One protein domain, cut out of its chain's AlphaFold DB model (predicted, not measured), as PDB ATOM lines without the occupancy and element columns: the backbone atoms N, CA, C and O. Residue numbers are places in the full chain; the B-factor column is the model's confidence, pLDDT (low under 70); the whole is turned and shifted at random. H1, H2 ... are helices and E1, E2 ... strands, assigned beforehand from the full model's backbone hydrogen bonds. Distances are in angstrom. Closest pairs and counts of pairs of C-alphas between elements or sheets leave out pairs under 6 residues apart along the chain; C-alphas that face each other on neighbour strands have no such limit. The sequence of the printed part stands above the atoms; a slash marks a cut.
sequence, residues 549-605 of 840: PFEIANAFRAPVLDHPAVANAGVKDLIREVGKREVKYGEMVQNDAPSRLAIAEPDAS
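AT A GLANCE: This is residues 549 to 605 of the 840 residues of an uncharacterized protein of Aureobasidium pullulans (UniProt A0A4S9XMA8). The model is an elongated, two-part shape: a small two-stranded hairpin, E1 and E2, at one end, and two short helices set crosswise, H1 and H2, with a long loop at the other. The single stretch of residues 579 to 583 runs from H2 to E1 and joins the two ends, and after E2 the last residues, 601 to 605, fold back beside E1. The printed part has 57 residues, with two named helices and two named strands in the order H1, H2, E1, E2; the sheet has the order E1 - E2 and is antiparallel. The class is mixed, helices and strands, though under half of the residues, 24, are in named elements. The whole is only just compact, close to loose, with a radius of gyration of the C-alphas of 12.1 A and spans of 33 by 20 by 19 A.

IN THESE COORDINATES: Strand E1 is residues 584 to 588, 10.0 A from first to last C-alpha, and begins at C-alpha 584 (-4.753, 7.941, -26.646). Strand E2 is residues 597 to 600, 9.1 A long, and ends at C-alpha 600 (-3.182, 7.499, -21.331). Helix H2 is residues 571 to 578, 10.3 A long. Helix H1 is residues 549 to 555, 10.0 A long, and begins at C-alpha 549 (7.224, -1.579, -27.209).

HOW THE PARTS SIT: E1 and E2 form a hairpin of antiparallel neighbour strands, with an angle of 126 degrees between their directions. The C-alphas of Tyr 585 and Ile 599, which face each other, are 4.3 A apart. Across the pair, N 584 and O 600 are 2.8 A apart and N 598 and O 586 are 3.1 A apart, both within hydrogen-bond range. H1 is apart from E1 and from E2, and H2 is apart from E2. H1 and H2 are close but not clearly touching, with 2 pairs of C-alphas within 8 A; their closest C-alphas, those of Glu 551 and Val 571, are 5.8 A apart. Their lines are about perpendicular, at 84 degrees. In both H1 and H2 every O i to N i+4 pair is within hydrogen-bond range.

THE WHOLE: The two C-alphas farthest apart, those of Lys 572 and Asp 592, are 34.0 A apart. The printed part has no cut. The link from H1 to H2, residues 556 to 570, is long; the link from E1 to E2, 8 residues, is short, and the link from H2 to E1, 5 residues, is tight. The mean pLDDT of the printed part is 70.3, and it is under 70 at residues 562 to 571, 588 to 596 and 603 to 605.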
ATOM      1  N   PRO A 549       7.425  -2.846 -27.917       82.19
ATOM      2  CA  PRO A 549       7.224  -1.579 -27.209       82.19
ATOM      3  C   PRO A 549       6.574  -1.776 -25.836       82.19
ATOM      4  O   PRO A 549       7.001  -1.174 -24.858       82.19
ATOM      5  N   PHE A 550       5.595  -2.681 -25.751       81.69
ATOM      6  CA  PHE A 550       4.909  -3.033 -24.506       81.69
ATOM      7  C   PHE A 550       5.800  -3.799 -23.527       81.69
ATOM      8  O   PHE A 550       5.689  -3.611 -22.322       81.69
ATOM      9  N   GLU A 551       6.717  -4.627 -24.029       80.94
ATOM     10  CA  GLU A 551       7.677  -5.354 -23.195       80.94
ATOM     11  C   GLU A 551       8.664  -4.397 -22.523       80.94
ATOM     12  O   GLU A 551       8.949  -4.503 -21.330       80.94
ATOM     13  N   ILE A 552       9.154  -3.434 -23.305       84.31
ATOM     14  CA  ILE A 552      10.045  -2.373 -22.848       84.31
ATOM     15  C   ILE A 552       9.291  -1.452 -21.876       84.31
ATOM     16  O   ILE A 552       9.790  -1.176 -20.788       84.31
ATOM     17  N   ALA A 553       8.076  -1.021 -22.225       82.44
ATOM     18  CA  ALA A 553       7.251  -0.150 -21.390       82.44
ATOM     19  C   ALA A 553       6.869  -0.799 -20.050       82.44
ATOM     20  O   ALA A 553       6.933  -0.134 -19.018       82.44
ATOM     21  N   ASN A 554       6.546  -2.098 -20.041       79.81
ATOM     22  CA  ASN A 554       6.295  -2.847 -18.809       79.81
ATOM     23  C   ASN A 554       7.555  -2.928 -17.931       79.81
ATOM     24  O   ASN A 554       7.492  -2.704 -16.726       79.81
ATOM     25  N   ALA A 555       8.733  -3.147 -18.527       81.00
ATOM     26  CA  ALA A 555       9.993  -3.143 -17.778       81.00
ATOM     27  C   ALA A 555      10.357  -1.765 -17.197       81.00
ATOM     28  O   ALA A 555      10.990  -1.696 -16.144       81.00
ATOM     29  N   PHE A 556       9.919  -0.677 -17.836       83.88
ATOM     30  CA  PHE A 556       9.990   0.684 -17.289       83.88
ATOM     31  C   PHE A 556       8.834   1.033 -16.334       83.88
ATOM     32  O   PHE A 556       8.780   2.168 -15.863       83.88
ATOM     33  N   ARG A 557       7.937   0.083 -16.027       76.69
ATOM     34  CA  ARG A 557       6.744   0.264 -15.181       76.69
ATOM     35  C   ARG A 557       5.852   1.418 -15.646       76.69
ATOM     36  O   ARG A 557       5.510   2.314 -14.878       76.69
ATOM     37  N   ALA A 558       5.505   1.423 -16.932       77.44
ATOM     38  CA  ALA A 558       4.553   2.389 -17.467       77.44
ATOM     39  C   ALA A 558       3.195   2.268 -16.731       77.44
ATOM     40  O   ALA A 558       2.634   1.172 -16.731       77.44
ATOM     41  N   PRO A 559       2.626   3.358 -16.170       72.38
ATOM     42  CA  PRO A 559       1.429   3.301 -15.316       72.38
ATOM     43  C   PRO A 559       0.209   2.617 -15.950       72.38
ATOM     44  O   PRO A 559      -0.546   1.936 -15.271       72.38
ATOM     45  N   VAL A 560       0.040   2.749 -17.268       72.38
ATOM     46  CA  VAL A 560      -1.076   2.143 -18.022       72.38
ATOM     47  C   VAL A 560      -0.979   0.610 -18.099       72.38
ATOM     48  O   VAL A 560      -1.991  -0.074 -18.254       72.38
ATOM     49  N   LEU A 561       0.236   0.067 -17.977       74.56
ATOM     50  CA  LEU A 561       0.540  -1.366 -18.034       74.56
ATOM     51  C   LEU A 561       0.831  -1.962 -16.645       74.56
ATOM     52  O   LEU A 561       1.027  -3.171 -16.545       74.56
ATOM     53  N   ASP A 562       0.882  -1.133 -15.598       68.62
ATOM     54  CA  ASP A 562       1.242  -1.555 -14.247       68.62
ATOM     55  C   ASP A 562       0.072  -2.317 -13.614       68.62
ATOM     56  O   ASP A 562      -0.969  -1.749 -13.275       68.62
ATOM     57  N   HIS A 563       0.212  -3.640 -13.521       65.88
ATOM     58  CA  HIS A 563      -0.794  -4.511 -12.932       65.88
ATOM     59  C   HIS A 563      -0.123  -5.608 -12.086       65.88
ATOM     60  O   HIS A 563       0.699  -6.370 -12.609       65.88
ATOM     61  N   PRO A 564      -0.476  -5.749 -10.791       61.88
ATOM     62  CA  PRO A 564       0.245  -6.613  -9.851       61.88
ATOM     63  C   PRO A 564       0.210  -8.101 -10.229       61.88
ATOM     64  O   PRO A 564       1.144  -8.830  -9.912       61.88
ATOM     65  N   ALA A 565      -0.817  -8.544 -10.961       59.72
ATOM     66  CA  ALA A 565      -0.929  -9.925 -11.439       59.72
ATOM     67  C   ALA A 565       0.017 -10.273 -12.612       59.72
ATOM     68  O   ALA A 565       0.236 -11.446 -12.898       59.72
ATOM     69  N   VAL A 566       0.584  -9.272 -13.302       63.34
ATOM     70  CA  VAL A 566       1.261  -9.448 -14.606       63.34
ATOM     71  C   VAL A 566       2.688  -8.882 -14.617       63.34
ATOM     72  O   VAL A 566       3.373  -8.925 -15.639       63.34
ATOM     73  N   ALA A 567       3.178  -8.412 -13.466       58.69
ATOM     74  CA  ALA A 567       4.464  -7.726 -13.315       58.69
ATOM     75  C   ALA A 567       5.683  -8.539 -13.802       58.69
ATOM     76  O   ALA A 567       6.673  -7.961 -14.249       58.69
ATOM     77  N   ASN A 568       5.604  -9.875 -13.761       62.97
ATOM     78  CA  ASN A 568       6.676 -10.783 -14.192       62.97
ATOM     79  C   ASN A 568       6.330 -11.589 -15.464       62.97
ATOM     80  O   ASN A 568       7.113 -12.450 -15.880       62.97
ATOM     81  N   ALA A 569       5.164 -11.361 -16.073       63.50
ATOM     82  CA  ALA A 569       4.662 -12.199 -17.159       63.50
ATOM     83  C   ALA A 569       5.225 -11.797 -18.539       63.50
ATOM     84  O   ALA A 569       5.795 -10.717 -18.722       63.50
ATOM     85  N   GLY A 570       5.104 -12.691 -19.527       65.19
ATOM     86  CA  GLY A 570       5.535 -12.415 -20.901       65.19
ATOM     87  C   GLY A 570       4.584 -11.463 -21.635       65.19
ATOM     88  O   GLY A 570       3.458 -11.236 -21.205       65.19
ATOM     89  N   VAL A 571       4.996 -10.946 -22.798       69.56
ATOM     90  CA  VAL A 571       4.176 -10.021 -23.617       69.56
ATOM     91  C   VAL A 571       2.791 -10.584 -23.948       69.56
ATOM     92  O   VAL A 571       1.819  -9.838 -23.965       69.56
ATOM     93  N   LYS A 572       2.680 -11.894 -24.201       71.94
ATOM     94  CA  LYS A 572       1.394 -12.540 -24.512       71.94
ATOM     95  C   LYS A 572       0.425 -12.495 -23.330       71.94
ATOM     96  O   LYS A 572      -0.751 -12.216 -23.530       71.94
ATOM     97  N   ASP A 573       0.936 -12.733 -22.126       71.50
ATOM     98  CA  ASP A 573       0.149 -12.708 -20.893       71.50
ATOM     99  C   ASP A 573      -0.211 -11.263 -20.518       71.50
ATOM    100  O   ASP A 573      -1.344 -10.989 -20.140       71.50
ATOM    101  N   LEU A 574       0.707 -10.313 -20.742       72.44
ATOM    102  CA  LEU A 574       0.449  -8.880 -20.582       72.44
ATOM    103  C   LEU A 574      -0.676  -8.394 -21.507       72.44
ATOM    104  O   LEU A 574      -1.624  -7.762 -21.052       72.44
ATOM    105  N   ILE A 575      -0.615  -8.718 -22.802       76.81
ATOM    106  CA  ILE A 575      -1.644  -8.314 -23.775       76.81
ATOM    107  C   ILE A 575      -2.997  -8.968 -23.462       76.81
ATOM    108  O   ILE A 575      -4.032  -8.348 -23.692       76.81
ATOM    109  N   ARG A 576      -3.014 -10.192 -22.921       78.25
ATOM    110  CA  ARG A 576      -4.259 -10.863 -22.529       78.25
ATOM    111  C   ARG A 576      -5.031 -10.079 -21.460       78.25
ATOM    112  O   ARG A 576      -6.251 -10.011 -21.554       78.25
ATOM    113  N   GLU A 577      -4.320  -9.480 -20.506       73.81
ATOM    114  CA  GLU A 577      -4.914  -8.779 -19.361       73.81
ATOM    115  C   GLU A 577      -5.185  -7.294 -19.637       73.81
ATOM    116  O   GLU A 577      -6.295  -6.806 -19.441       73.81
ATOM    117  N   VAL A 578      -4.189  -6.552 -20.135       74.38
ATOM    118  CA  VAL A 578      -4.298  -5.091 -20.335       74.38
ATOM    119  C   VAL A 578      -4.567  -4.678 -21.785       74.38
ATOM    120  O   VAL A 578      -4.817  -3.506 -22.048       74.38
ATOM    121  N   GLY A 579      -4.586  -5.614 -22.740       75.25
ATOM    122  CA  GLY A 579      -4.710  -5.307 -24.173       75.25
ATOM    123  C   GLY A 579      -6.086  -4.820 -24.638       75.25
ATOM    124  O   GLY A 579      -6.187  -4.309 -25.748       75.25
ATOM    125  N   LYS A 580      -7.138  -4.954 -23.817       80.75
ATOM    126  CA  LYS A 580      -8.477  -4.405 -24.117       80.75
ATOM    127  C   LYS A 580      -8.639  -2.931 -23.726       80.75
ATOM    128  O   LYS A 580      -9.681  -2.353 -24.017       80.75
ATOM    129  N   ARG A 581      -7.658  -2.333 -23.043       78.12
ATOM    130  CA  ARG A 581      -7.724  -0.933 -22.607       78.12
ATOM    131  C   ARG A 581      -7.504  -0.002 -23.796       78.12
ATOM    132  O   ARG A 581      -6.505  -0.121 -24.503       78.12
ATOM    133  N   GLU A 582      -8.427   0.930 -24.000       76.38
ATOM    134  CA  GLU A 582      -8.268   1.982 -25.002       76.38
ATOM    135  C   GLU A 582      -7.249   3.016 -24.520       76.38
ATOM    136  O   GLU A 582      -7.227   3.387 -23.347       76.38
ATOM    137  N   VAL A 583      -6.389   3.486 -25.422       81.50
ATOM    138  CA  VAL A 583      -5.352   4.471 -25.100       81.50
ATOM    139  C   VAL A 583      -5.252   5.543 -26.180       81.50
ATOM    140  O   VAL A 583      -5.421   5.266 -27.368       81.50
ATOM    141  N   LYS A 584      -4.936   6.775 -25.778       78.31
ATOM    142  CA  LYS A 584      -4.753   7.941 -26.646       78.31
ATOM    143  C   LYS A 584      -3.475   8.686 -26.264       78.31
ATOM    144  O   LYS A 584      -3.145   8.815 -25.089       78.31
ATOM    145  N   TYR A 585      -2.745   9.167 -27.268       80.06
ATOM    146  CA  TYR A 585      -1.611  10.068 -27.059       80.06
ATOM    147  C   TYR A 585      -2.113  11.511 -26.978       80.06
ATOM    148  O   TYR A 585      -2.789  11.982 -27.895       80.06
ATOM    149  N   GLY A 586      -1.788  12.212 -25.897       73.62
ATOM    150  CA  GLY A 586      -2.211  13.594 -25.696       73.62
ATOM    151  C   GLY A 586      -1.585  14.226 -24.462       73.62
ATOM    152  O   GLY A 586      -0.760  13.617 -23.778       73.62
ATOM    153  N   GLU A 587      -1.969  15.468 -24.192       72.88
ATOM    154  CA  GLU A 587      -1.598  16.169 -22.964       72.88
ATOM    155  C   GLU A 587      -2.443  15.627 -21.803       72.88
ATOM    156  O   GLU A 587      -3.674  15.603 -21.890       72.88
ATOM    157  N   MET A 588      -1.796  15.142 -20.738       67.94
ATOM    158  CA  MET A 588      -2.512  14.654 -19.555       67.94
ATOM    159  C   MET A 588      -3.174  15.806 -18.789       67.94
ATOM    160  O   MET A 588      -2.535  16.822 -18.527       67.94
ATOM    161  N   VAL A 589      -4.445  15.624 -18.410       61.94
ATOM    162  CA  VAL A 589      -5.303  16.680 -17.818       61.94
ATOM    163  C   VAL A 589      -5.507  16.504 -16.305       61.94
ATOM    164  O   VAL A 589      -6.140  17.335 -15.660       61.94
ATOM    165  N   GLN A 590      -4.990  15.434 -15.696       51.44
ATOM    166  CA  GLN A 590      -5.207  15.180 -14.269       51.44
ATOM    167  C   GLN A 590      -4.319  16.043 -13.357       51.44
ATOM    168  O   GLN A 590      -3.118  16.184 -13.577       51.44
ATOM    169  N   ASN A 591      -4.963  16.607 -12.327       50.88
ATOM    170  CA  ASN A 591      -4.419  17.569 -11.369       50.88
ATOM    171  C   ASN A 591      -3.117  17.094 -10.688       50.88
ATOM    172  O   ASN A 591      -3.035  15.961 -10.221       50.88
ATOM    173  N   ASP A 592      -2.168  18.035 -10.584       47.03
ATOM    174  CA  ASP A 592      -0.901  18.043  -9.822       47.03
ATOM    175  C   ASP A 592       0.435  17.696 -10.519       47.03
ATOM    176  O   ASP A 592       1.469  17.622  -9.852       47.03
ATOM    177  N   ALA A 593       0.514  17.646 -11.855       48.84
ATOM    178  CA  ALA A 593       1.809  17.786 -12.550       48.84
ATOM    179  C   ALA A 593       1.669  18.432 -13.945       48.84
ATOM    180  O   ALA A 593       0.687  18.173 -14.635       48.84
ATOM    181  N   PRO A 594       2.632  19.266 -14.388       50.19
ATOM    182  CA  PRO A 594       2.492  20.072 -15.601       50.19
ATOM    183  C   PRO A 594       2.374  19.204 -16.863       50.19
ATOM    184  O   PRO A 594       3.186  18.300 -17.054       50.19
ATOM    185  N   SER A 595       1.387  19.525 -17.710       60.97
ATOM    186  CA  SER A 595       1.288  19.295 -19.163       60.97
ATOM    187  C   SER A 595       2.294  18.307 -19.766       60.97
ATOM    188  O   SER A 595       3.188  18.681 -20.531       60.97
ATOM    189  N   ARG A 596       2.179  17.023 -19.416       65.19
ATOM    190  CA  ARG A 596       3.055  15.966 -19.934       65.19
ATOM    191  C   ARG A 596       2.346  15.228 -21.059       65.19
ATOM    192  O   ARG A 596       1.245  14.717 -20.871       65.19
ATOM    193  N   LEU A 597       3.012  15.128 -22.209       72.94
ATOM    194  CA  LEU A 597       2.568  14.269 -23.302       72.94
ATOM    195  C   LEU A 597       2.778  12.806 -22.909       72.94
ATOM    196  O   LEU A 597       3.899  12.390 -22.595       72.94
ATOM    197  N   ALA A 598       1.701  12.029 -22.906       73.00
ATOM    198  CA  ALA A 598       1.738  10.609 -22.600       73.00
ATOM    199  C   ALA A 598       0.648   9.849 -23.357       73.00
ATOM    200  O   ALA A 598      -0.310  10.427 -23.865       73.00
ATOM    201  N   ILE A 599       0.822   8.531 -23.429       75.94
ATOM    202  CA  ILE A 599      -0.238   7.603 -23.816       75.94
ATOM    203  C   ILE A 599      -1.020   7.290 -22.535       75.94
ATOM    204  O   ILE A 599      -0.440   6.734 -21.603       75.94
ATOM    205  N   ALA A 600      -2.289   7.683 -22.477       73.38
ATOM    206  CA  ALA A 600      -3.182   7.499 -21.331       73.38
ATOM    207  C   ALA A 600      -4.577   7.055 -21.801       73.38
ATOM    208  O   ALA A 600      -4.839   7.007 -23.003       73.38
ATOM    209  N   GLU A 601      -5.469   6.717 -20.872       74.88
ATOM    210  CA  GLU A 601      -6.872   6.435 -21.202       74.88
ATOM    211  C   GLU A 601      -7.546   7.677 -21.826       74.88
ATOM    212  O   GLU A 601      -7.142   8.808 -21.519       74.88
ATOM    213  N   PRO A 602      -8.551   7.507 -22.711       71.38
ATOM    214  CA  PRO A 602      -9.167   8.609 -23.454       71.38
ATOM    215  C   PRO A 602      -9.627   9.765 -22.558       71.38
ATOM    216  O   PRO A 602      -9.414  10.925 -22.909       71.38
ATOM    217  N   ASP A 603     -10.154   9.444 -21.376       64.88
ATOM    218  CA  ASP A 603     -10.718  10.394 -20.411       64.88
ATOM    219  C   ASP A 603      -9.652  11.211 -19.656       64.88
ATOM    220  O   ASP A 603      -9.943  12.271 -19.103       64.88
ATOM    221  N   ALA A 604      -8.400  10.745 -19.650       57.72
ATOM    222  CA  ALA A 604      -7.277  11.383 -18.963       57.72
ATOM    223  C   ALA A 604      -6.414  12.264 -19.890       57.72
ATOM    224  O   ALA A 604      -5.451  12.883 -19.427       57.72
ATOM    225  N   SER A 605      -6.747  12.339 -21.186       54.28
ATOM    226  CA  SER A 605      -5.982  13.076 -22.200       54.28
ATOM    227  C   SER A 605      -6.835  14.126 -22.925       54.28
ATOM    228  O   SER A 605      -7.858  13.814 -23.537       54.28
TER     229      SER A 605